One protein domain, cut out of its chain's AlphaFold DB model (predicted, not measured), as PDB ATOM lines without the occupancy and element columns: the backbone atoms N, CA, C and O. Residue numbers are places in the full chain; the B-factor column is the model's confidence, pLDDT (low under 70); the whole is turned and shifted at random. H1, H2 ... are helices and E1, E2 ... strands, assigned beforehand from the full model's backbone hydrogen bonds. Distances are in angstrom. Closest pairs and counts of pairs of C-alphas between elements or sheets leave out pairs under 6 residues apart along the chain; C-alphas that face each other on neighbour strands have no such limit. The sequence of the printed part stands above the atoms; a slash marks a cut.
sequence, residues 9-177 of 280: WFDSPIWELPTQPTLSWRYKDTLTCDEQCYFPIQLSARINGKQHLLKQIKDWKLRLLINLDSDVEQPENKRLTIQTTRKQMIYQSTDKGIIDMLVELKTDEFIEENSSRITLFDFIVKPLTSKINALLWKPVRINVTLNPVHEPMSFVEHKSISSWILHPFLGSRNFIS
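This is residues 9 to 177 of the 280 residues of the protein "Integrin_alpha2 domain-containing protein" of Schistosoma curassoni (UniProt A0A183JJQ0). Two strongly twisted sheets, E7 E8 E5 E10 E11 and E1 E4 E9 E6, lie face to face as a sandwich. Beyond one end of it lies the small hairpin E2 E3, with the short helix H3 nearby; toward the opposite end lie the short helices H1 and H2 and a long loop between E10 and E11 that reaches out to Lys 159. The printed part has 169 residues, with three named helices and eleven named strands in the order E1 E2 E3 E4 H1 E5 E6 E7 E8 H2 E9 H3 E10 E11. Its class is mostly strand, and the sheets are antiparallel, in the orders E7 E8 E5 E10 E11, E1 E4 E9 E6 and E2 E3. It is only just compact, close to loose, with a radius of gyration of the C-alphas of 18.6 A, and its elongated outline spans 67 by 35 by 23 A.

The largest sheet holds E7, residues 91 to 95; E8, residues 98 to 105, 21.7 A long from first to last C-alpha; E5, residues 60 to 67, 22.7 A; E10, residues 143 to 147, 12.9 A; and E11, residues 173 to 176. C-alpha 176, where E11 ends, is at (-3.848, 24.537, -26.695). The other sheet of the sandwich holds E1, residues 9 to 16, 21.1 A; E4, residues 39 to 49, 33.1 A; E9, residues 117 to 127, 28.5 A; and E6, residues 80 to 85, 14.1 A. E1 begins with C-alpha 9 at (-15.037, 36.765, -27.757) and bends by 56 degrees at residue 12. The third sheet is E2, residues 24 to 27, and E3, residues 30 to 32; C-alpha 27 is at (7.040, -6.339, -31.768). The helices are H1, residues 51 to 54, H2, residues 107 to 110, and H3, residues 129 to 134, 9.0 A long.

In the largest sheet the edge strands are E7 and E11. E7 and E8 form a hairpin, with N 92 and O 100 2.9 A apart, within hydrogen-bond range. E8 and E5 are antiparallel at 160 degrees, with N 64 and O 101 at 2.8 A. E5 and E10 are antiparallel at 150 degrees, with N 65 and O 145 at 2.8 A. E10 and E11 form a hairpin, with N 144 and O 175 at 2.8 A. The sheet E1 E4 E9 E6 faces this one; the facing parts are 9.6 A centre to centre, and the strands of the one stand at 33 degrees to those of the other. Across the sandwich, the closest C-alphas of E8 and E9 are those of Val 103 and Leu 120, 6.9 A apart. E1 and E4 are antiparallel, with N 14 and O 44 at 2.8 A; E4 and E9 are too, with N 41 and O 123 at 2.8 A, and E9 and E6, at 122 degrees, with N 124 and O 84 at 2.8 A. In the hairpin E2 and E3, N 30 and O 27 are 3.0 A apart. The closest C-alphas of E3 and H3 are those of Leu 31 and Thr 129, 6.4 A. H2 only grazes the sheet E1 E4 E9 E6, with its residues 109 to 110. H1 and H2 are close but not clearly touching, with the C-alphas of Leu 54 and Thr 107 closest at 7.4 A. H1 and H2 are too short for an O i to N i+4 pair; H3 has 1 of 2 such pairs within hydrogen-bond range.

The two C-alphas farthest apart are those of Tyr 27 and Lys 159, 67.8 A. The printed part has no cut. The long links are E5 to E6, with 12 residues, and E10 to E11, with 25. The mean pLDDT of the printed part is 79.8; 38 residues are under 70, among them 106 to 115 and 152 to 168.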
ATOM      1  N   TRP A   9     -16.248  37.500 -28.136       82.19
ATOM      2  CA  TRP A   9     -15.037  36.765 -27.757       82.19
ATOM      3  C   TRP A   9     -15.286  35.256 -27.716       82.19
ATOM      4  O   TRP A   9     -16.422  34.808 -27.577       82.19
ATOM      5  N   PHE A  10     -14.207  34.482 -27.821       86.31
ATOM      6  CA  PHE A  10     -14.235  33.022 -27.815       86.31
ATOM      7  C   PHE A  10     -13.619  32.501 -26.520       86.31
ATOM      8  O   PHE A  10     -12.521  32.923 -26.153       86.31
ATOM      9  N   ASP A  11     -14.309  31.596 -25.838       84.06
ATOM     10  CA  ASP A  11     -13.825  30.953 -24.617       84.06
ATOM     11  C   ASP A  11     -14.322  29.503 -24.503       84.06
ATOM     12  O   ASP A  11     -14.893  28.939 -25.442       84.06
ATOM     13  N   SER A  12     -14.073  28.887 -23.344       87.31
ATOM     14  CA  SER A  12     -14.588  27.563 -22.986       87.31
ATOM     15  C   SER A  12     -14.300  26.486 -24.053       87.31
ATOM     16  O   SER A  12     -15.248  25.855 -24.556       87.31
ATOM     17  N   PRO A  13     -13.017  26.291 -24.439       93.19
ATOM     18  CA  PRO A  13     -12.653  25.325 -25.464       93.19
ATOM     19  C   PRO A  13     -13.009  23.910 -25.008       93.19
ATOM     20  O   PRO A  13     -12.712  23.516 -23.881       93.19
ATOM     21  N   ILE A  14     -13.631  23.144 -25.897       94.88
ATOM     22  CA  ILE A  14     -13.849  21.709 -25.726       94.88
ATOM     23  C   ILE A  14     -13.121  20.999 -26.853       94.88
ATOM     24  O   ILE A  14     -13.351  21.282 -28.030       94.88
ATOM     25  N   TRP A  15     -12.267  20.067 -26.454       95.94
ATOM     26  CA  TRP A  15     -11.478  19.238 -27.344       95.94
ATOM     27  C   TRP A  15     -12.053  17.821 -27.387       95.94
ATOM     28  O   TRP A  15     -12.177  17.181 -26.343       95.94
ATOM     29  N   GLU A  16     -12.351  17.320 -28.582       95.56
ATOM     30  CA  GLU A  16     -12.488  15.881 -28.826       95.56
ATOM     31  C   GLU A  16     -11.105  15.376 -29.241       95.56
ATOM     32  O   GLU A  16     -10.559  15.807 -30.254       95.56
ATOM     33  N   LEU A  17     -10.506  14.533 -28.407       94.25
ATOM     34  CA  LEU A  17      -9.176  13.958 -28.603       94.25
ATOM     35  C   LEU A  17      -9.275  12.452 -28.373       94.25
ATOM     36  O   LEU A  17     -10.157  12.025 -27.621       94.25
ATOM     37  N   PRO A  18      -8.359  11.647 -28.936       89.38
ATOM     38  CA  PRO A  18      -8.343  10.215 -28.683       89.38
ATOM     39  C   PRO A  18      -8.288   9.923 -27.177       89.38
ATOM     40  O   PRO A  18      -7.558  10.562 -26.412       89.38
ATOM     41  N   THR A  19      -9.103   8.960 -26.754       83.31
ATOM     42  CA  THR A  19      -9.186   8.463 -25.371       83.31
ATOM     43  C   THR A  19      -8.595   7.065 -25.216       83.31
ATOM     44  O   THR A  19      -8.439   6.593 -24.094       83.31
ATOM     45  N   GLN A  20      -8.258   6.414 -26.329       78.69
ATOM     46  CA  GLN A  20      -7.669   5.080 -26.390       78.69
ATOM     47  C   GLN A  20      -6.337   5.126 -27.152       78.69
ATOM     48  O   GLN A  20      -6.111   6.072 -27.915       78.69
ATOM     49  N   PRO A  21      -5.457   4.127 -26.961       78.19
ATOM     50  CA  PRO A  21      -4.220   4.014 -27.724       78.19
ATOM     51  C   PRO A  21      -4.486   4.036 -29.233       78.19
ATOM     52  O   PRO A  21      -5.332   3.305 -29.739       78.19
ATOM     53  N   THR A  22      -3.758   4.888 -29.951       78.81
ATOM     54  CA  THR A  22      -3.918   5.084 -31.405       78.81
ATOM     55  C   THR A  22      -2.878   4.324 -32.226       78.81
ATOM     56  O   THR A  22      -2.915   4.355 -33.454       78.81
ATOM     57  N   LEU A  23      -1.938   3.668 -31.547       80.25
ATOM     58  CA  LEU A  23      -0.829   2.913 -32.112       80.25
ATOM     59  C   LEU A  23      -0.564   1.677 -31.254       80.25
ATOM     60  O   LEU A  23      -0.781   1.713 -30.041       80.25
ATOM     61  N   SER A  24      -0.032   0.626 -31.876       75.81
ATOM     62  CA  SER A  24       0.361  -0.609 -31.196       75.81
ATOM     63  C   SER A  24       1.767  -1.050 -31.593       75.81
ATOM     64  O   SER A  24       2.155  -0.978 -32.767       75.81
ATOM     65  N   TRP A  25       2.501  -1.588 -30.623       73.69
ATOM     66  CA  TRP A  25       3.787  -2.248 -30.835       73.69
ATOM     67  C   TRP A  25       3.554  -3.751 -30.985       73.69
ATOM     68  O   TRP A  25       3.414  -4.462 -29.994       73.69
ATOM     69  N   ARG A  26       3.466  -4.254 -32.226       65.50
ATOM     70  CA  ARG A  26       3.318  -5.707 -32.456       65.50
ATOM     71  C   ARG A  26       4.593  -6.478 -32.104       65.50
ATOM     72  O   ARG A  26       4.511  -7.615 -31.655       65.50
ATOM     73  N   TYR A  27       5.756  -5.849 -32.271       65.19
ATOM     74  CA  TYR A  27       7.040  -6.339 -31.768       65.19
ATOM     75  C   TYR A  27       7.768  -5.192 -31.064       65.19
ATOM     76  O   TYR A  27       7.490  -4.028 -31.359       65.19
ATOM     77  N   LYS A  28       8.704  -5.517 -30.156       61.19
ATOM     78  CA  LYS A  28       9.381  -4.557 -29.255       61.19
ATOM     79  C   LYS A  28       9.945  -3.307 -29.951       61.19
ATOM     80  O   LYS A  28       9.998  -2.263 -29.315       61.19
ATOM     81  N   ASP A  29      10.244  -3.388 -31.249       63.53
ATOM     82  CA  ASP A  29      10.851  -2.296 -32.023       63.53
ATOM     83  C   ASP A  29      10.057  -1.880 -33.272       63.53
ATOM     84  O   ASP A  29      10.510  -1.045 -34.055       63.53
ATOM     85  N   THR A  30       8.874  -2.453 -33.507       71.25
ATOM     86  CA  THR A  30       8.051  -2.105 -34.678       71.25
ATOM     87  C   THR A  30       6.739  -1.477 -34.260       71.25
ATOM     88  O   THR A  30       5.770  -2.147 -33.898       71.25
ATOM     89  N   LEU A  31       6.716  -0.152 -34.382       75.25
ATOM     90  CA  LEU A  31       5.504   0.640 -34.330       75.25
ATOM     91  C   LEU A  31       4.669   0.337 -35.574       75.25
ATOM     92  O   LEU A  31       5.090   0.595 -36.703       75.25
ATOM     93  N   THR A  32       3.479  -0.207 -35.365       73.94
ATOM     94  CA  THR A  32       2.533  -0.505 -36.441       73.94
ATOM     95  C   THR A  32       1.296   0.363 -36.296       73.94
ATOM     96  O   THR A  32       0.775   0.559 -35.199       73.94
ATOM     97  N   CYS A  33       0.858   0.905 -37.425       71.19
ATOM     98  CA  CYS A  33      -0.381   1.650 -37.554       71.19
ATOM     99  C   CYS A  33      -1.346   0.691 -38.258       71.19
ATOM    100  O   CYS A  33      -1.215   0.474 -39.462       71.19
ATOM    101  N   ASP A  34      -2.204   0.017 -37.485       66.25
ATOM    102  CA  ASP A  34      -3.201  -0.919 -38.024       66.25
ATOM    103  C   ASP A  34      -4.180  -0.186 -38.969       66.25
ATOM    104  O   ASP A  34      -4.223   1.044 -39.002       66.25
ATOM    105  N   GLU A  35      -5.012  -0.907 -39.731       62.09
ATOM    106  CA  GLU A  35      -5.945  -0.317 -40.719       62.09
ATOM    107  C   GLU A  35      -6.931   0.721 -40.129       62.09
ATOM    108  O   GLU A  35      -7.554   1.482 -40.867       62.09
ATOM    109  N   GLN A  36      -7.046   0.795 -38.800       66.31
ATOM    110  CA  GLN A  36      -7.903   1.724 -38.052       66.31
ATOM    111  C   GLN A  36      -7.132   2.821 -37.307       66.31
ATOM    112  O   GLN A  36      -7.678   3.492 -36.437       66.31
ATOM    113  N   CYS A  37      -5.862   3.028 -37.632       80.31
ATOM    114  CA  CYS A  37      -4.980   3.992 -36.982       80.31
ATOM    115  C   CYS A  37      -5.229   5.429 -37.498       80.31
ATOM    116  O   CYS A  37      -4.357   6.150 -37.984       80.31
ATOM    117  N   TYR A  38      -6.487   5.834 -37.396       88.62
ATOM    118  CA  TYR A  38      -7.004   7.152 -37.701       88.62
ATOM    119  C   TYR A  38      -7.928   7.541 -36.564       88.62
ATOM    120  O   TYR A  38      -8.749   6.737 -36.130       88.62
ATOM    121  N   PHE A  39      -7.821   8.769 -36.078       90.94
ATOM    122  CA  PHE A  39      -8.643   9.199 -34.957       90.94
ATOM    123  C   PHE A  39      -9.179  10.609 -35.169       90.94
ATOM    124  O   PHE A  39      -8.528  11.429 -35.830       90.94
ATOM    125  N   PRO A  40     -10.381  10.889 -34.643       92.75
ATOM    126  CA  PRO A  40     -10.949  12.216 -34.714       92.75
ATOM    127  C   PRO A  40     -10.202  13.169 -33.786       92.75
ATOM    128  O   PRO A  40      -9.821  12.816 -32.666       92.75
ATOM    129  N   ILE A  41     -10.030  14.395 -34.261       95.06
ATOM    130  CA  ILE A  41      -9.680  15.549 -33.449       95.06
ATOM    131  C   ILE A  41     -10.637  16.691 -33.786       95.06
ATOM    132  O   ILE A  41     -10.852  17.028 -34.952       95.06
ATOM    133  N   GLN A  42     -11.205  17.305 -32.758       95.31
ATOM    134  CA  GLN A  42     -12.136  18.415 -32.921       95.31
ATOM    135  C   GLN A  42     -11.862  19.473 -31.862       95.31
ATOM    136  O   GLN A  42     -11.575  19.156 -30.707       95.31
ATOM    137  N   LEU A  43     -12.021  20.736 -32.246       95.25
ATOM    138  CA  LEU A  43     -12.114  21.843 -31.306       95.25
ATOM    139  C   LEU A  43     -13.451  22.542 -31.494       95.25
ATOM    140  O   LEU A  43     -13.809  22.946 -32.599       95.25
ATOM    141  N   SER A  44     -14.159  22.742 -30.390       92.81
ATOM    142  CA  SER A  44     -15.289  23.659 -30.322       92.81
ATOM    143  C   SER A  44     -15.034  24.745 -29.286       92.81
ATOM    144  O   SER A  44     -14.412  24.504 -28.253       92.81
ATOM    145  N   ALA A  45     -15.533  25.946 -29.546       90.31
ATOM    146  CA  ALA A  45     -15.418  27.075 -28.634       90.31
ATOM    147  C   ALA A  45     -16.777  27.746 -28.470       90.31
ATOM    148  O   ALA A  45     -17.611  27.735 -29.379       90.31
ATOM    149  N   ARG A  46     -17.000  28.331 -27.297       86.81
ATOM    150  CA  ARG A  46     -18.169  29.163 -27.056       86.81
ATOM    151  C   ARG A  46     -17.881  30.571 -27.559       86.81
ATOM    152  O   ARG A  46     -16.880  31.168 -27.178       86.81
ATOM    153  N   ILE A  47     -18.766  31.096 -28.394       84.31
ATOM    154  CA  ILE A  47     -18.820  32.514 -28.713       84.31
ATOM    155  C   ILE A  47     -19.678  33.200 -27.661       84.31
ATOM    156  O   ILE A  47     -20.792  32.772 -27.351       84.31
ATOM    157  N   ASN A  48     -19.163  34.289 -27.127       80.88
ATOM    158  CA  ASN A  48     -19.849  35.135 -26.175       80.88
ATOM    159  C   ASN A  48     -19.863  36.561 -26.697       80.88
ATOM    160  O   ASN A  48     -19.026  36.948 -27.511       80.88
ATOM    161  N   GLY A  49     -20.824  37.342 -26.221       77.56
ATOM    162  CA  GLY A  49     -20.999  38.719 -26.636       77.56
ATOM    163  C   GLY A  49     -22.459  39.117 -26.679       77.56
ATOM    164  O   GLY A  49     -23.343  38.441 -26.150       77.56
ATOM    165  N   LYS A  50     -22.724  40.246 -27.324       75.38
ATOM    166  CA  LYS A  50     -24.093  40.721 -27.520       75.38
ATOM    167  C   LYS A  50     -24.796  39.846 -28.565       75.38
ATOM    168  O   LYS A  50     -24.505  39.958 -29.751       75.38
ATOM    169  N   GLN A  51     -25.752  39.026 -28.129       70.31
ATOM    170  CA  GLN A  51     -26.447  38.048 -28.982       70.31
ATOM    171  C   GLN A  51     -27.101  38.646 -30.238       70.31
ATOM    172  O   GLN A  51     -27.103  38.007 -31.283       70.31
ATOM    173  N   HIS A  52     -27.611  39.881 -30.175       71.56
ATOM    174  CA  HIS A  52     -28.172  40.543 -31.359       71.56
ATOM    175  C   HIS A  52     -27.130  40.757 -32.465       71.56
ATOM    176  O   HIS A  52     -27.474  40.643 -33.631       71.56
ATOM    177  N   LEU A  53     -25.861  40.994 -32.111       70.19
ATOM    178  CA  LEU A  53     -24.783  41.151 -33.091       70.19
ATOM    179  C   LEU A  53     -24.443  39.810 -33.747       70.19
ATOM    180  O   LEU A  53     -24.159  39.775 -34.938       70.19
ATOM    181  N   LEU A  54     -24.526  38.703 -32.991       71.25
ATOM    182  CA  LEU A  54     -24.288  37.363 -33.538       71.25
ATOM    183  C   LEU A  54     -25.262  37.039 -34.678       71.25
ATOM    184  O   LEU A  54     -24.854  36.513 -35.709       71.25
ATOM    185  N   LYS A  55     -26.536  37.410 -34.492       72.31
ATOM    186  CA  LYS A  55     -27.628  37.177 -35.448       72.31
ATOM    187  C   LYS A  55     -27.598  38.111 -36.666       72.31
ATOM    188  O   LYS A  55     -28.316  37.862 -37.627       72.31
ATOM    189  N   GLN A  56     -26.824  39.198 -36.627       71.19
ATOM    190  CA  GLN A  56     -26.821  40.233 -37.670       71.19
ATOM    191  C   GLN A  56     -25.652  40.118 -38.664       71.19
ATOM    192  O   GLN A  56     -25.721  40.696 -39.747       71.19
ATOM    193  N   ILE A  57     -24.592  39.380 -38.329       71.94
ATOM    194  CA  ILE A  57     -23.452  39.142 -39.226       71.94
ATOM    195  C   ILE A  57     -23.823  38.058 -40.240       71.94
ATOM    196  O   ILE A  57     -24.076  36.929 -39.849       71.94
ATOM    197  N   LYS A  58     -23.843  38.388 -41.537       70.62
ATOM    198  CA  LYS A  58     -24.270  37.464 -42.607       70.62
ATOM    199  C   LYS A  58     -23.138  36.602 -43.176       70.62
ATOM    200  O   LYS A  58     -23.398  35.551 -43.748       70.62
ATOM    201  N   ASP A  59     -21.901  37.055 -43.036       73.62
ATOM    202  CA  ASP A  59     -20.684  36.531 -43.665       73.62
ATOM    203  C   ASP A  59     -19.599  36.268 -42.612       73.62
ATOM    204  O   ASP A  59     -18.481  36.781 -42.674       73.62
ATOM    205  N   TRP A  60     -19.940  35.481 -41.593       76.25
ATOM    206  CA  TRP A  60     -18.995  35.135 -40.540       76.25
ATOM    207  C   TRP A  60     -17.820  34.343 -41.089       76.25
ATOM    208  O   TRP A  60     -17.981  33.195 -41.498       76.25
ATOM    209  N   LYS A  61     -16.625  34.924 -41.005       81.12
ATOM    210  CA  LYS A  61     -15.385  34.264 -41.402       81.12
ATOM    211  C   LYS A  61     -14.354  34.340 -40.289       81.12
ATOM    212  O   LYS A  61     -14.084  35.408 -39.738       81.12
ATOM    213  N   LEU A  62     -13.751  33.199 -39.985       84.69
ATOM    214  CA  LEU A  62     -12.677  33.047 -39.011       84.69
ATOM    215  C   LEU A  62     -11.481  32.380 -39.684       84.69
ATOM    216  O   LEU A  62     -11.654  31.370 -40.357       84.69
ATOM    217  N   ARG A  63     -10.268  32.905 -39.486       89.62
ATOM    218  CA  ARG A  63      -9.049  32.237 -39.955       89.62
ATOM    219  C   ARG A  63      -8.425  31.455 -38.811       89.62
ATOM    220  O   ARG A  63      -8.145  32.027 -37.758       89.62
ATOM    221  N   LEU A  64      -8.198  30.167 -39.016       92.38
ATOM    222  CA  LEU A  64      -7.534  29.293 -38.059       92.38
ATOM    223  C   LEU A  64      -6.175  28.877 -38.603       92.38
ATOM    224  O   LEU A  64      -6.081  28.344 -39.705       92.38
ATOM    225  N   LEU A  65      -5.145  29.058 -37.784       93.81
ATOM    226  CA  LEU A  65      -3.846  28.429 -37.961       93.81
ATOM    227  C   LEU A  65      -3.739  27.277 -36.960       93.81
ATOM    228  O   LEU A  65      -3.727  27.498 -35.750       93.81
ATOM    229  N   ILE A  66      -3.682  26.050 -37.462       95.31
ATOM    230  CA  ILE A  66      -3.672  24.822 -36.667       95.31
ATOM    231  C   ILE A  66      -2.304  24.167 -36.808       95.31
ATOM    232  O   ILE A  66      -1.878  23.821 -37.904       95.31
ATOM    233  N   ASN A  67      -1.631  23.951 -35.688       95.56
ATOM    234  CA  ASN A  67      -0.402  23.183 -35.590       95.56
ATOM    235  C   ASN A  67      -0.713  21.877 -34.852       95.56
ATOM    236  O   ASN A  67      -0.975  21.893 -33.648       95.56
ATOM    237  N   LEU A  68      -0.707  20.757 -35.580       95.50
ATOM    238  CA  LEU A  68      -1.096  19.442 -35.058       95.50
ATOM    239  C   LEU A  68      -0.088  18.846 -34.065       95.50
ATOM    240  O   LEU A  68      -0.400  17.855 -33.412       95.50
ATOM    241  N   ASP A  69       1.116  19.410 -33.966       95.19
ATOM    242  CA  ASP A  69       2.179  18.915 -33.092       95.19
ATOM    243  C   ASP A  69       3.107  20.072 -32.689       95.19
ATOM    244  O   ASP A  69       4.190  20.273 -33.245       95.19
ATOM    245  N   SER A  70       2.628  20.913 -31.770       94.19
ATOM    246  CA  SER A  70       3.252  22.193 -31.419       94.19
ATOM    247  C   SER A  70       4.597  22.074 -30.713       94.19
ATOM    248  O   SER A  70       5.362  23.030 -30.742       94.19
ATOM    249  N   ASP A  71       4.895  20.917 -30.124       91.50
ATOM    250  CA  ASP A  71       6.132  20.665 -29.367       91.50
ATOM    251  C   ASP A  71       7.298  20.207 -30.257       91.50
ATOM    252  O   ASP A  71       8.436  20.037 -29.803       91.50
ATOM    253  N   VAL A  72       7.019  20.010 -31.544       93.00
ATOM    254  CA  VAL A  72       8.010  19.755 -32.584       93.00
ATOM    255  C   VAL A  72       8.072  20.991 -33.464       93.00
ATOM    256  O   VAL A  72       7.117  21.276 -34.170       93.00
ATOM    257  N   GLU A  73       9.162  21.750 -33.433       90.19
ATOM    258  CA  GLU A  73       9.242  23.027 -34.161       90.19
ATOM    259  C   GLU A  73       9.201  22.829 -35.684       90.19
ATOM    260  O   GLU A  73       8.405  23.459 -36.379       90.19
ATOM    261  N   GLN A  74      10.009  21.894 -36.180       89.56
ATOM    262  CA  GLN A  74      10.200  21.597 -37.599       89.56
ATOM    263  C   GLN A  74       8.954  20.947 -38.243       89.56
ATOM    264  O   GLN A  74       8.567  19.845 -37.829       89.56
ATOM    265  N   PRO A  75       8.331  21.571 -39.265       88.19
ATOM    266  CA  PRO A  75       7.147  21.037 -39.952       88.19
ATOM    267  C   PRO A  75       7.349  19.634 -40.548       88.19
ATOM    268  O   PRO A  75       6.475  18.771 -40.490       88.19
ATOM    269  N   GLU A  76       8.537  19.344 -41.066       89.19
ATOM    270  CA  GLU A  76       8.894  18.050 -41.647       89.19
ATOM    271  C   GLU A  76       8.922  16.903 -40.629       89.19
ATOM    272  O   GLU A  76       8.895  15.734 -41.023       89.19
ATOM    273  N   ASN A  77       8.973  17.227 -39.335       92.62
ATOM    274  CA  ASN A  77       9.027  16.273 -38.232       92.62
ATOM    275  C   ASN A  77       7.711  16.160 -37.458       92.62
ATOM    276  O   ASN A  77       7.628  15.351 -36.533       92.62
ATOM    277  N   LYS A  78       6.672  16.907 -37.856       93.75
ATOM    278  CA  LYS A  78       5.330  16.781 -37.282       93.75
ATOM    279  C   LYS A  78       4.851  15.343 -37.414       93.75
ATOM    280  O   LYS A  78       4.951  14.726 -38.477       93.75
ATOM    281  N   ARG A  79       4.326  14.803 -36.318       93.38
ATOM    282  CA  ARG A  79       3.967  13.382 -36.230       93.38
ATOM    283  C   ARG A  79       2.546  13.074 -36.676       93.38
ATOM    284  O   ARG A  79       2.217  11.904 -36.838       93.38
ATOM    285  N   LEU A  80       1.716  14.092 -36.882       93.56
ATOM    286  CA  LEU A  80       0.325  13.957 -37.304       93.56
ATOM    287  C   LEU A  80       0.099  14.634 -38.655       93.56
ATOM    288  O   LEU A  80       0.665  15.688 -38.942       93.56
ATOM    289  N   THR A  81      -0.774  14.046 -39.467       92.06
ATOM    290  CA  THR A  81      -1.264  14.661 -40.702       92.06
ATOM    291  C   THR A  81      -2.760  14.420 -40.876       92.06
ATOM    292  O   THR A  81      -3.303  13.446 -40.350       92.06
ATOM    293  N   ILE A  82      -3.430  15.299 -41.616       91.31
ATOM    294  CA  ILE A  82      -4.854  15.155 -41.921       91.31
ATOM    295  C   ILE A  82      -5.032  14.036 -42.946       91.31
ATOM    296  O   ILE A  82      -4.364  14.009 -43.979       91.31
ATOM    297  N   GLN A  83      -5.948  13.118 -42.653       89.19
ATOM    298  CA  GLN A  83      -6.415  12.117 -43.604       89.19
ATOM    299  C   GLN A  83      -7.697  12.587 -44.299       89.19
ATOM    300  O   GLN A  83      -7.791  12.508 -45.519       89.19
ATOM    301  N   THR A  84      -8.681  13.061 -43.531       89.06
ATOM    302  CA  THR A  84      -9.950  13.590 -44.054       89.06
ATOM    303  C   THR A  84     -10.607  14.534 -43.041       89.06
ATOM    304  O   THR A  84     -10.105  14.718 -41.932       89.06
ATOM    305  N   THR A  85     -11.737  15.131 -43.407       87.62
ATOM    306  CA  THR A  85     -12.563  15.989 -42.548       87.62
ATOM    307  C   THR A  85     -13.928  15.327 -42.329       87.62
ATOM    308  O   THR A  85     -14.462  14.705 -43.248       87.62
ATOM    309  N   ARG A  86     -14.493  15.403 -41.112       83.88
ATOM    310  CA  ARG A  86     -15.849  14.860 -40.839       83.88
ATOM    311  C   ARG A  86     -16.956  15.820 -41.280       83.88
ATOM    312  O   ARG A  86     -18.070  15.392 -41.569       83.88
ATOM    313  N   LYS A  87     -16.644  17.116 -41.361       77.62
ATOM    314  CA  LYS A  87     -17.507  18.171 -41.904       77.62
ATOM    315  C   LYS A  87     -16.847  18.774 -43.137       77.62
ATOM    316  O   LYS A  87     -15.629  18.915 -43.153       77.62
ATOM    317  N   GLN A  88     -17.642  19.168 -44.136       69.56
ATOM    318  CA  GLN A  88     -17.126  19.895 -45.298       69.56
ATOM    319  C   GLN A  88     -16.448  21.187 -44.835       69.56
ATOM    320  O   GLN A  88     -17.108  22.127 -44.402       69.56
ATOM    321  N   MET A  89     -15.121  21.204 -44.905       72.88
ATOM    322  CA  MET A  89     -14.285  22.334 -44.525       72.88
ATOM    323  C   MET A  89     -13.262  22.571 -45.629       72.88
ATOM    324  O   MET A  89     -12.611  21.634 -46.092       72.88
ATOM    325  N   ILE A  90     -13.121  23.827 -46.050       73.31
ATOM    326  CA  ILE A  90     -12.100  24.231 -47.016       73.31
ATOM    327  C   ILE A  90     -10.857  24.622 -46.221       73.31
ATOM    328  O   ILE A  90     -10.888  25.545 -45.407       73.31
ATOM    329  N   TYR A  91      -9.758  23.912 -46.446       76.44
ATOM    330  CA  TYR A  91      -8.479  24.204 -45.816       76.44
ATOM    331  C   TYR A  91      -7.350  24.118 -46.836       76.44
ATOM    332  O   TYR A  91      -7.429  23.377 -47.818       76.44
ATOM    333  N   GLN A  92      -6.286  24.870 -46.580       72.81
ATOM    334  CA  GLN A  92      -5.027  24.752 -47.294       72.81
ATOM    335  C   GLN A  92      -3.986  24.224 -46.309       72.81
ATOM    336  O   GLN A  92      -3.692  24.834 -45.281       72.81
ATOM    337  N   SER A  93      -3.437  23.047 -46.603       71.44
ATOM    338  CA  SER A  93      -2.261  22.569 -45.876       71.44
ATOM    339  C   SER A  93      -1.068  23.353 -46.403       71.44
ATOM    340  O   SER A  93      -0.695  23.176 -47.562       71.44
ATOM    341  N   THR A  94      -0.502  24.235 -45.582       61.94
ATOM    342  CA  THR A  94       0.685  25.010 -45.963       61.94
ATOM    343  C   THR A  94       1.937  24.143 -45.872       61.94
ATOM    344  O   THR A  94       2.745  24.159 -46.790       61.94
ATOM    345  N   ASP A  95       2.028  23.314 -44.823       64.50
ATOM    346  CA  ASP A  95       3.097  22.339 -44.586       64.50
ATOM    347  C   ASP A  95       2.541  21.058 -43.938       64.50
ATOM    348  O   ASP A  95       1.380  20.999 -43.519       64.50
ATOM    349  N   LYS A  96       3.358  20.002 -43.819       78.62
ATOM    350  CA  LYS A  96       2.963  18.789 -43.081       78.62
ATOM    351  C   LYS A  96       2.671  19.151 -41.622       78.62
ATOM    352  O   LYS A  96       3.552  19.612 -40.911       78.62
ATOM    353  N   GLY A  97       1.434  18.939 -41.177       81.50
ATOM    354  CA  GLY A  97       1.021  19.171 -39.789       81.50
ATOM    355  C   GLY A  97       0.735  20.631 -39.409       81.50
ATOM    356  O   GLY A  97       0.362  20.867 -38.259       81.50
ATOM    357  N   ILE A  98       0.863  21.588 -40.340       91.88
ATOM    358  CA  ILE A  98       0.438  22.986 -40.166       91.88
ATOM    359  C   ILE A  98      -0.644  23.300 -41.201       91.88
ATOM    360  O   ILE A  98      -0.449  23.105 -42.402       91.88
ATOM    361  N   ILE A  99      -1.793  23.769 -40.727       92.06
ATOM    362  CA  ILE A  99      -2.977  24.015 -41.548       92.06
ATOM    363  C   ILE A  99      -3.421  25.455 -41.377       92.06
ATOM    364  O   ILE A  99      -3.583  25.927 -40.253       92.06
ATOM    365  N   ASP A 100      -3.671  26.113 -42.500       91.19
ATOM    366  CA  ASP A 100      -4.349  27.397 -42.555       91.19
ATOM    367  C   ASP A 100      -5.731  27.173 -43.167       91.19
ATOM    368  O   ASP A 100      -5.873  26.608 -44.258       91.19
ATOM    369  N   MET A 101      -6.774  27.542 -42.436       89.06
ATOM    370  CA  MET A 101      -8.140  27.337 -42.894       89.06
ATOM    371  C   MET A 101      -9.024  28.536 -42.609       89.06
ATOM    372  O   MET A 101      -8.873  29.239 -41.607       89.06
ATOM    373  N   LEU A 102      -9.999  28.713 -43.492       87.31
ATOM    374  CA  LEU A 102     -11.070  29.671 -43.329       87.31
ATOM    375  C   LEU A 102     -12.326  28.913 -42.903       87.31
ATOM    376  O   LEU A 102     -12.777  27.999 -43.587       87.31
ATOM    377  N   VAL A 103     -12.882  29.298 -41.764       83.31
ATOM    378  CA  VAL A 103     -14.141  28.766 -41.257       83.31
ATOM    379  C   VAL A 103     -15.218  29.793 -41.526       83.31
ATOM    380  O   VAL A 103     -15.171  30.903 -40.990       83.31
ATOM    381  N   GLU A 104     -16.185  29.408 -42.347       80.38
ATOM    382  CA  GLU A 104     -17.388  30.192 -42.583       80.38
ATOM    383  C   GLU A 104     -18.487  29.695 -41.646       80.38
ATOM    384  O   GLU A 104     -18.876  28.528 -41.711       80.38
ATOM    385  N   LEU A 105     -18.967  30.555 -40.747       75.50
ATOM    386  CA  LEU A 105     -20.047  30.196 -39.828       75.50
ATOM    387  C   LEU A 105     -21.380  30.625 -40.432       75.50
ATOM    388  O   LEU A 105     -21.534  31.752 -40.900       75.50
ATOM    389  N   LYS A 106     -22.371  29.740 -40.395       68.69
ATOM    390  CA  LYS A 106     -23.732  30.099 -40.806       68.69
ATOM    391  C   LYS A 106     -24.493  30.628 -39.597       68.69
ATOM    392  O   LYS A 106     -24.465  30.021 -38.530       68.69
ATOM    393  N   THR A 107     -25.201  31.746 -39.764       62.16
ATOM    394  CA  THR A 107     -26.027  32.371 -38.710       62.16
ATOM    395  C   THR A 107     -27.049  31.420 -38.095       62.16
ATOM    396  O   THR A 107     -27.430  31.575 -36.935       62.16
ATOM    397  N   ASP A 108     -27.462  30.422 -38.870       59.34
ATOM    398  CA  ASP A 108     -28.487  29.458 -38.491       59.34
ATOM    399  C   ASP A 108     -27.981  28.450 -37.441       59.34
ATOM    400  O   ASP A 108     -28.772  27.845 -36.723       59.34
ATOM    401  N   GLU A 109     -26.659  28.325 -37.272       59.50
ATOM    402  CA  GLU A 109     -26.032  27.514 -36.217       59.50
ATOM    403  C   GLU A 109     -26.164  28.147 -34.816       59.50
ATOM    404  O   GLU A 109     -25.839  27.513 -33.815       59.50
ATOM    405  N   PHE A 110     -26.670  29.385 -34.723       60.38
ATOM    406  CA  PHE A 110     -26.846  30.132 -33.469       60.38
ATOM    407  C   PHE A 110     -28.318  30.291 -33.042       60.38
ATOM    408  O   PHE A 110     -28.626  31.155 -32.215       60.38
ATOM    409  N   ILE A 111     -29.243  29.529 -33.642       51.88
ATOM    410  CA  ILE A 111     -30.696  29.703 -33.451       51.88
ATOM    411  C   ILE A 111     -31.167  29.224 -32.068       51.88
ATOM    412  O   ILE A 111     -32.100  29.813 -31.519       51.88
ATOM    413  N   GLU A 112     -30.518  28.229 -31.460       56.22
ATOM    414  CA  GLU A 112     -30.877  27.798 -30.106       56.22
ATOM    415  C   GLU A 112     -30.319  28.770 -29.059       56.22
ATOM    416  O   GLU A 112     -29.116  29.024 -28.988       56.22
ATOM    417  N   GLU A 113     -31.197  29.288 -28.193       49.09
ATOM    418  CA  GLU A 113     -30.892  30.320 -27.185       49.09
ATOM    419  C   GLU A 113     -29.757  29.942 -26.209       49.09
ATOM    420  O   GLU A 113     -29.189  30.820 -25.555       49.09
ATOM    421  N   ASN A 114     -29.366  28.661 -26.173       51.81
ATOM    422  CA  ASN A 114     -28.288  28.121 -25.345       51.81
ATOM    423  C   ASN A 114     -27.055  27.608 -26.117       51.81
ATOM    424  O   ASN A 114     -26.017  27.385 -25.487       51.81
ATOM    425  N   SER A 115     -27.097  27.447 -27.446       61.62
ATOM    426  CA  SER A 115     -25.976  26.875 -28.212       61.62
ATOM    427  C   SER A 115     -25.100  27.959 -28.846       61.62
ATOM    428  O   SER A 115     -24.908  28.022 -30.055       61.62
ATOM    429  N   SER A 116     -24.463  28.808 -28.037       76.81
ATOM    430  CA  SER A 116     -23.441  29.730 -28.561       76.81
ATOM    431  C   SER A 116     -22.103  29.032 -28.864       76.81
ATOM    432  O   SER A 116     -21.050  29.661 -28.869       76.81
ATOM    433  N   ARG A 117     -22.117  27.710 -29.073       84.94
ATOM    434  CA  ARG A 117     -20.934  26.874 -29.272       84.94
ATOM    435  C   ARG A 117     -20.787  26.529 -30.744       84.94
ATOM    436  O   ARG A 117     -21.689  25.955 -31.337       84.94
ATOM    437  N   ILE A 118     -19.611  26.810 -31.288       84.75
ATOM    438  CA  ILE A 118     -19.264  26.509 -32.675       84.75
ATOM    439  C   ILE A 118     -18.171  25.458 -32.742       84.75
ATOM    440  O   ILE A 118     -17.294  25.397 -31.879       84.75
ATOM    441  N   THR A 119     -18.205  24.642 -33.792       88.81
ATOM    442  CA  THR A 119     -17.073  23.782 -34.150       88.81
ATOM    443  C   THR A 119     -16.078  24.607 -34.955       88.81
ATOM    444  O   THR A 119     -16.424  25.092 -36.024       88.81
ATOM    445  N   LEU A 120     -14.854  24.758 -34.453       90.19
ATOM    446  CA  LEU A 120     -13.785  25.469 -35.151       90.19
ATOM    447  C   LEU A 120     -13.159  24.590 -36.240       90.19
ATOM    448  O   LEU A 120     -13.002  25.033 -37.368       90.19
ATOM    449  N   PHE A 121     -12.850  23.332 -35.933       92.38
ATOM    450  CA  PHE A 121     -12.398  22.360 -36.930       92.38
ATOM    451  C   PHE A 121     -12.799  20.944 -36.513       92.38
ATOM    452  O   PHE A 121     -13.041  20.701 -35.328       92.38
ATOM    453  N   ASP A 122     -12.855  20.025 -37.481       93.19
ATOM    454  CA  ASP A 122     -13.214  18.622 -37.263       93.19
ATOM    455  C   ASP A 122     -12.493  17.688 -38.257       93.19
ATOM    456  O   ASP A 122     -12.921  17.506 -39.406       93.19
ATOM    457  N   PHE A 123     -11.365  17.124 -37.823       93.69
ATOM    458  CA  PHE A 123     -10.469  16.335 -38.668       93.69
ATOM    459  C   PHE A 123     -10.392  14.880 -38.225       93.69
ATOM    460  O   PHE A 123     -10.438  14.563 -37.043       93.69
ATOM    461  N   ILE A 124     -10.166  14.002 -39.197       92.62
ATOM    462  CA  ILE A 124      -9.605  12.676 -38.972       92.62
ATOM    463  C   ILE A 124      -8.118  12.756 -39.297       92.62
ATOM    464  O   ILE A 124      -7.737  13.063 -40.433       92.62
ATOM    465  N   VAL A 125      -7.273  12.480 -38.309       93.00
ATOM    466  CA  VAL A 125      -5.815  12.517 -38.458       93.00
ATOM    467  C   VAL A 125      -5.218  11.121 -38.447       93.00
ATOM    468  O   VAL A 125      -5.777  10.201 -37.853       93.00
ATOM    469  N   LYS A 126      -4.060  10.987 -39.096       91.00
ATOM    470  CA  LYS A 126      -3.223   9.791 -39.040       91.00
ATOM    471  C   LYS A 126      -1.850  10.102 -38.447       91.00
ATOM    472  O   LYS A 126      -1.270  11.146 -38.774       91.00
ATOM    473  N   PRO A 127      -1.307   9.200 -37.623       91.38
ATOM    474  CA  PRO A 127       0.070   9.268 -37.179       91.38
ATOM    475  C   PRO A 127       1.048   8.887 -38.301       91.38
ATOM    476  O   PRO A 127       0.765   8.061 -39.167       91.38
ATOM    477  N   LEU A 128       2.230   9.498 -38.275       89.81
ATOM    478  CA  LEU A 128       3.354   9.196 -39.159       89.81
ATOM    479  C   LEU A 128       4.404   8.384 -38.395       89.81
ATOM    480  O   LEU A 128       5.296   8.943 -37.757       89.81
ATOM    481  N   THR A 129       4.307   7.057 -38.483       86.19
ATOM    482  CA  THR A 129       5.124   6.077 -37.744       86.19
ATOM    483  C   THR A 129       6.623   6.394 -37.736       86.19
ATOM    484  O   THR A 129       7.255   6.389 -36.683       86.19
ATOM    485  N   SER A 130       7.200   6.740 -38.893       85.19
ATOM    486  CA  SER A 130       8.635   7.040 -39.010       85.19
ATOM    487  C   SER A 130       9.067   8.262 -38.196       85.19
ATOM    488  O   SER A 130      10.179   8.292 -37.676       85.19
ATOM    489  N   LYS A 131       8.190   9.262 -38.058       90.38
ATOM    490  CA  LYS A 131       8.442  10.472 -37.263       90.38
ATOM    491  C   LYS A 131       8.218  10.233 -35.778       90.38
ATOM    492  O   LYS A 131       8.923  10.805 -34.953       90.38
ATOM    493  N   ILE A 132       7.270   9.364 -35.441       89.50
ATOM    494  CA  ILE A 132       6.961   9.010 -34.054       89.50
ATOM    495  C   ILE A 132       8.115   8.249 -33.423       89.50
ATOM    496  O   ILE A 132       8.519   8.618 -32.330       89.50
ATOM    497  N   ASN A 133       8.705   7.275 -34.119       85.00
ATOM    498  CA  ASN A 133       9.841   6.519 -33.583       85.00
ATOM    499  C   ASN A 133      11.011   7.426 -33.162       85.00
ATOM    500  O   ASN A 133      11.630   7.186 -32.133       85.00
ATOM    501  N   ALA A 134      11.281   8.495 -33.916       87.44
ATOM    502  CA  ALA A 134      12.357   9.437 -33.602       87.44
ATOM    503  C   ALA A 134      12.033  10.387 -32.431       87.44
ATOM    504  O   ALA A 134      12.936  10.956 -31.825       87.44
ATOM    505  N   LEU A 135      10.750  10.598 -32.132       89.69
ATOM    506  CA  LEU A 135      10.264  11.627 -31.207       89.69
ATOM    507  C   LEU A 135       9.217  11.060 -30.238       89.69
ATOM    508  O   LEU A 135       8.288  11.764 -29.841       89.69
ATOM    509  N   LEU A 136       9.351   9.784 -29.876       86.19
ATOM    510  CA  LEU A 136       8.344   9.030 -29.124       86.19
ATOM    511  C   LEU A 136       8.040   9.664 -27.760       86.19
ATOM    512  O   LEU A 136       6.894   9.697 -27.332       86.19
ATOM    513  N   TRP A 137       9.072  10.203 -27.114       83.88
ATOM    514  CA  TRP A 137       9.009  10.756 -25.762       83.88
ATOM    515  C   TRP A 137       8.448  12.175 -25.687       83.88
ATOM    516  O   TRP A 137       8.085  12.646 -24.608       83.88
ATOM    517  N   LYS A 138       8.391  12.886 -26.819       89.00
ATOM    518  CA  LYS A 138       7.847  14.243 -26.826       89.00
ATOM    519  C   LYS A 138       6.319  14.176 -26.743       89.00
ATOM    520  O   LYS A 138       5.719  13.472 -27.549       89.00
ATOM    521  N   PRO A 139       5.659  14.941 -25.861       90.75
ATOM    522  CA  PRO A 139       4.206  15.053 -25.904       90.75
ATOM    523  C   PRO A 139       3.736  15.611 -27.250       90.75
ATOM    524  O   PRO A 139       4.464  16.329 -27.935       90.75
ATOM    525  N   VAL A 140       2.521  15.250 -27.650       93.12
ATOM    526  CA  VAL A 140       1.802  15.857 -28.770       93.12
ATOM    527  C   VAL A 140       0.810  16.850 -28.189       93.12
ATOM    528  O   VAL A 140      -0.094  16.475 -27.437       93.12
ATOM    529  N   ARG A 141       0.954  18.119 -28.557       95.12
ATOM    530  CA  ARG A 141      -0.024  19.169 -28.270       95.12
ATOM    531  C   ARG A 141      -0.487  19.788 -29.574       95.12
ATOM    532  O   ARG A 141       0.319  20.057 -30.458       95.12
ATOM    533  N   ILE A 142      -1.789  20.002 -29.690       96.69
ATOM    534  CA  ILE A 142      -2.382  20.712 -30.816       96.69
ATOM    535  C   ILE A 142      -2.554  22.159 -30.382       96.69
ATOM    536  O   ILE A 142      -3.172  22.433 -29.351       96.69
ATOM    537  N   ASN A 143      -2.010  23.082 -31.167       96.38
ATOM    538  CA  ASN A 143      -2.190  24.511 -30.956       96.38
ATOM    539  C   ASN A 143      -3.019  25.088 -32.101       96.38
ATOM    540  O   ASN A 143      -2.686  24.893 -33.268       96.38
ATOM    541  N   VAL A 144      -4.082  25.804 -31.760       96.06
ATOM    542  CA  VAL A 144      -4.920  26.522 -32.713       96.06
ATOM    543  C   VAL A 144      -4.906  27.997 -32.391       96.06
ATOM    544  O   VAL A 144      -5.351  28.418 -31.326       96.06
ATOM    545  N   THR A 145      -4.432  28.784 -33.345       94.19
ATOM    546  CA  THR A 145      -4.506  30.238 -33.317       94.19
ATOM    547  C   THR A 145      -5.665  30.693 -34.191       94.19
ATOM    548  O   THR A 145      -5.661  30.509 -35.405       94.19
ATOM    549  N   LEU A 146      -6.660  31.306 -33.569       90.69
ATOM    550  CA  LEU A 146      -7.753  31.999 -34.227       90.69
ATOM    551  C   LEU A 146      -7.352  33.453 -34.473       90.69
ATOM    552  O   LEU A 146      -7.060  34.178 -33.522       90.69
ATOM    553  N   ASN A 147      -7.391  33.878 -35.732       86.62
ATOM    554  CA  ASN A 147      -7.060  35.229 -36.163       86.62
ATOM    555  C   ASN A 147      -8.261  35.913 -36.839       86.62
ATOM    556  O   ASN A 147      -9.035  35.250 -37.542       86.62
ATOM    557  N   PRO A 148      -8.407  37.243 -36.683       77.38
ATOM    558  CA  PRO A 148      -9.289  38.029 -37.535       77.38
ATOM    559  C   PRO A 148      -8.890  37.878 -39.006       77.38
ATOM    560  O   PRO A 148      -7.705  37.871 -39.342       77.38
ATOM    561  N   VAL A 149      -9.883  37.748 -39.885       79.00
ATOM    562  CA  VAL A 149      -9.668  37.810 -41.339       79.00
ATOM    563  C   VAL A 149      -9.336  39.245 -41.751       79.00
ATOM    564  O   VAL A 149      -9.641  40.164 -41.015       79.00
ATOM    565  N   HIS A 150      -8.712  39.476 -42.905       72.38
ATOM    566  CA  HIS A 150      -8.436  40.852 -43.355       72.38
ATOM    567  C   HIS A 150      -9.657  41.532 -43.999       72.38
ATOM    568  O   HIS A 150      -9.699  42.754 -44.105       72.38
ATOM    569  N   GLU A 151     -10.643  40.754 -44.443       71.44
ATOM    570  CA  GLU A 151     -11.860  41.271 -45.070       71.44
ATOM    571  C   GLU A 151     -12.849  41.766 -44.001       71.44
ATOM    572  O   GLU A 151     -13.129  41.029 -43.052       71.44
ATOM    573  N   PRO A 152     -13.413  42.980 -44.125       65.25
ATOM    574  CA  PRO A 152     -14.453  43.438 -43.211       65.25
ATOM    575  C   PRO A 152     -15.699  42.548 -43.330       65.25
ATOM    576  O   PRO A 152     -16.096  42.184 -44.433       65.25
ATOM    577  N   MET A 153     -16.339  42.237 -42.201       69.12
ATOM    578  CA  MET A 153     -17.619  41.515 -42.188       69.12
ATOM    579  C   MET A 153     -18.796  42.481 -42.388       69.12
ATOM    580  O   MET A 153     -18.800  43.588 -41.840       69.12
ATOM    581  N   SER A 154     -19.822  42.032 -43.116       61.59
ATOM    582  CA  SER A 154     -21.025  42.774 -43.549       61.59
ATOM    583  C   SER A 154     -21.786  43.529 -42.455       61.59
ATOM    584  O   SER A 154     -22.545  44.449 -42.745       61.59
ATOM    585  N   PHE A 155     -21.590  43.163 -41.192       57.47
ATOM    586  CA  PHE A 155     -22.275  43.753 -40.046       57.47
ATOM    587  C   PHE A 155     -21.748  45.133 -39.619       57.47
ATOM    588  O   PHE A 155     -22.393  45.832 -38.835       57.47
ATOM    589  N   VAL A 156     -20.582  45.560 -40.104       56.53
ATOM    590  CA  VAL A 156     -20.034  46.874 -39.745       56.53
ATOM    591  C   VAL A 156     -20.632  47.961 -40.641       56.53
ATOM    592  O   VAL A 156     -19.952  48.545 -41.481       56.53
ATOM    593  N   GLU A 157     -21.914  48.277 -40.441       48.69
ATOM    594  CA  GLU A 157     -22.523  49.505 -40.969       48.69
ATOM    595  C   GLU A 157     -22.001  50.725 -40.196       48.69
ATOM    596  O   GLU A 157     -22.665  51.315 -39.342       48.69
ATOM    597  N   HIS A 158     -20.776  51.138 -40.501       51.34
ATOM    598  CA  HIS A 158     -20.285  52.475 -40.201       51.34
ATOM    599  C   HIS A 158     -19.769  53.102 -41.490       51.34
ATOM    600  O   HIS A 158     -19.277  52.398 -42.369       51.34
ATOM    601  N   LYS A 159     -19.894  54.436 -41.603       48.69
ATOM    602  CA  LYS A 159     -19.226  55.233 -42.647       48.69
ATOM    603  C   LYS A 159     -17.822  54.671 -42.828       48.69
ATOM    604  O   LYS A 159     -17.067  54.679 -41.856       48.69
ATOM    605  N   SER A 160     -17.512  54.140 -44.011       47.12
ATOM    606  CA  SER A 160     -16.220  53.510 -44.251       47.12
ATOM    607  C   SER A 160     -15.124  54.521 -43.923       47.12
ATOM    608  O   SER A 160     -14.989  55.570 -44.550       47.12
ATOM    609  N   ILE A 161     -14.373  54.247 -42.862       53.91
ATOM    610  CA  ILE A 161     -13.118  54.938 -42.616       53.91
ATOM    611  C   ILE A 161     -12.096  54.051 -43.304       53.91
ATOM    612  O   ILE A 161     -11.863  52.929 -42.866       53.91
ATOM    613  N   SER A 162     -11.524  54.532 -44.405       54.03
ATOM    614  CA  SER A 162     -10.620  53.775 -45.283       54.03
ATOM    615  C   SER A 162      -9.403  53.156 -44.580       54.03
ATOM    616  O   SER A 162      -8.733  52.312 -45.162       54.03
ATOM    617  N   SER A 163      -9.121  53.544 -43.333       51.47
ATOM    618  CA  SER A 163      -7.996  53.066 -42.527       51.47
ATOM    619  C   SER A 163      -8.354  52.080 -41.404       51.47
ATOM    620  O   SER A 163      -7.449  51.653 -40.692       51.47
ATOM    621  N   TRP A 164      -9.632  51.718 -41.198       53.28
ATOM    622  CA  TRP A 164     -10.060  50.886 -40.059       53.28
ATOM    623  C   TRP A 164     -10.873  49.677 -40.521       53.28
ATOM    624  O   TRP A 164     -12.018  49.816 -40.948       53.28
ATOM    625  N   ILE A 165     -10.308  48.479 -40.366       56.62
ATOM    626  CA  ILE A 165     -11.053  47.224 -40.498       56.62
ATOM    627  C   ILE A 165     -11.593  46.882 -39.108       56.62
ATOM    628  O   ILE A 165     -10.846  46.503 -38.205       56.62
ATOM    629  N   LEU A 166     -12.892  47.088 -38.900       58.91
ATOM    630  CA  LEU A 166     -13.542  46.748 -37.639       58.91
ATOM    631  C   LEU A 166     -13.967  45.279 -37.687       58.91
ATOM    632  O   LEU A 166     -14.820  44.897 -38.479       58.91
ATOM    633  N   HIS A 167     -13.392  44.458 -36.814       66.12
ATOM    634  CA  HIS A 167     -13.915  43.124 -36.529       66.12
ATOM    635  C   HIS A 167     -14.703  43.146 -35.218       66.12
ATOM    636  O   HIS A 167     -14.324  43.855 -34.281       66.12
ATOM    637  N   PRO A 168     -15.786  42.360 -35.107       66.75
ATOM    638  CA  PRO A 168     -16.557  42.248 -33.878       66.75
ATOM    639  C   PRO A 168     -15.783  41.507 -32.767       66.75
ATOM    640  O   PRO A 168     -16.138  41.589 -31.593       66.75
ATOM    641  N   PHE A 169     -14.685  40.830 -33.104       73.12
ATOM    642  CA  PHE A 169     -13.717  40.291 -32.154       73.12
ATOM    643  C   PHE A 169     -12.332  40.873 -32.449       73.12
ATOM    644  O   PHE A 169     -11.981  41.093 -33.606       73.12
ATOM    645  N   LEU A 170     -11.547  41.140 -31.405       67.88
ATOM    646  CA  LEU A 170     -10.227  41.753 -31.528       67.88
ATOM    647  C   LEU A 170      -9.144  40.821 -30.991       67.88
ATOM    648  O   LEU A 170      -9.290  40.239 -29.912       67.88
ATOM    649  N   GLY A 171      -8.038  40.761 -31.729       71.38
ATOM    650  CA  GLY A 171      -6.837  40.024 -31.353       71.38
ATOM    651  C   GLY A 171      -6.878  38.541 -31.713       71.38
ATOM    652  O   GLY A 171      -7.920  37.984 -32.061       71.38
ATOM    653  N   SER A 172      -5.706  37.918 -31.630       82.31
ATOM    654  CA  SER A 172      -5.558  36.479 -31.784       82.31
ATOM    655  C   SER A 172      -6.004  35.749 -30.516       82.31
ATOM    656  O   SER A 172      -5.874  36.249 -29.391       82.31
ATOM    657  N   ARG A 173      -6.555  34.547 -30.687       89.19
ATOM    658  CA  ARG A 173      -6.888  33.641 -29.582       89.19
ATOM    659  C   ARG A 173      -6.211  32.304 -29.790       89.19
ATOM    660  O   ARG A 173      -6.340  31.713 -30.852       89.19
ATOM    661  N   ASN A 174      -5.523  31.837 -28.758       92.44
ATOM    662  CA  ASN A 174      -4.803  30.574 -28.786       92.44
ATOM    663  C   ASN A 174      -5.552  29.536 -27.959       92.44
ATOM    664  O   ASN A 174      -5.897  29.787 -26.803       92.44
ATOM    665  N   PHE A 175      -5.764  28.367 -28.547       94.75
ATOM    666  CA  PHE A 175      -6.310  27.195 -27.887       94.75
ATOM    667  C   PHE A 175      -5.263  26.095 -27.957       94.75
ATOM    668  O   PHE A 175      -4.871  25.677 -29.042       94.75
ATOM    669  N   ILE A 176      -4.825  25.618 -26.797       95.25
ATOM    670  CA  ILE A 176      -3.848  24.537 -26.695       95.25
ATOM    671  C   ILE A 176      -4.569  23.315 -26.129       95.25
ATOM    672  O   ILE A 176      -5.332  23.428 -25.165       95.25
ATOM    673  N   SER A 177      -4.374  22.159 -26.754       95.56
ATOM    674  CA  SER A 177      -4.913  20.896 -26.260       95.56
ATOM    675  C   SER A 177      -4.192  20.451 -24.987       95.56
ATOM    676  O   SER A 177      -3.071  20.872 -24.694       95.56
TER     677      SER A 177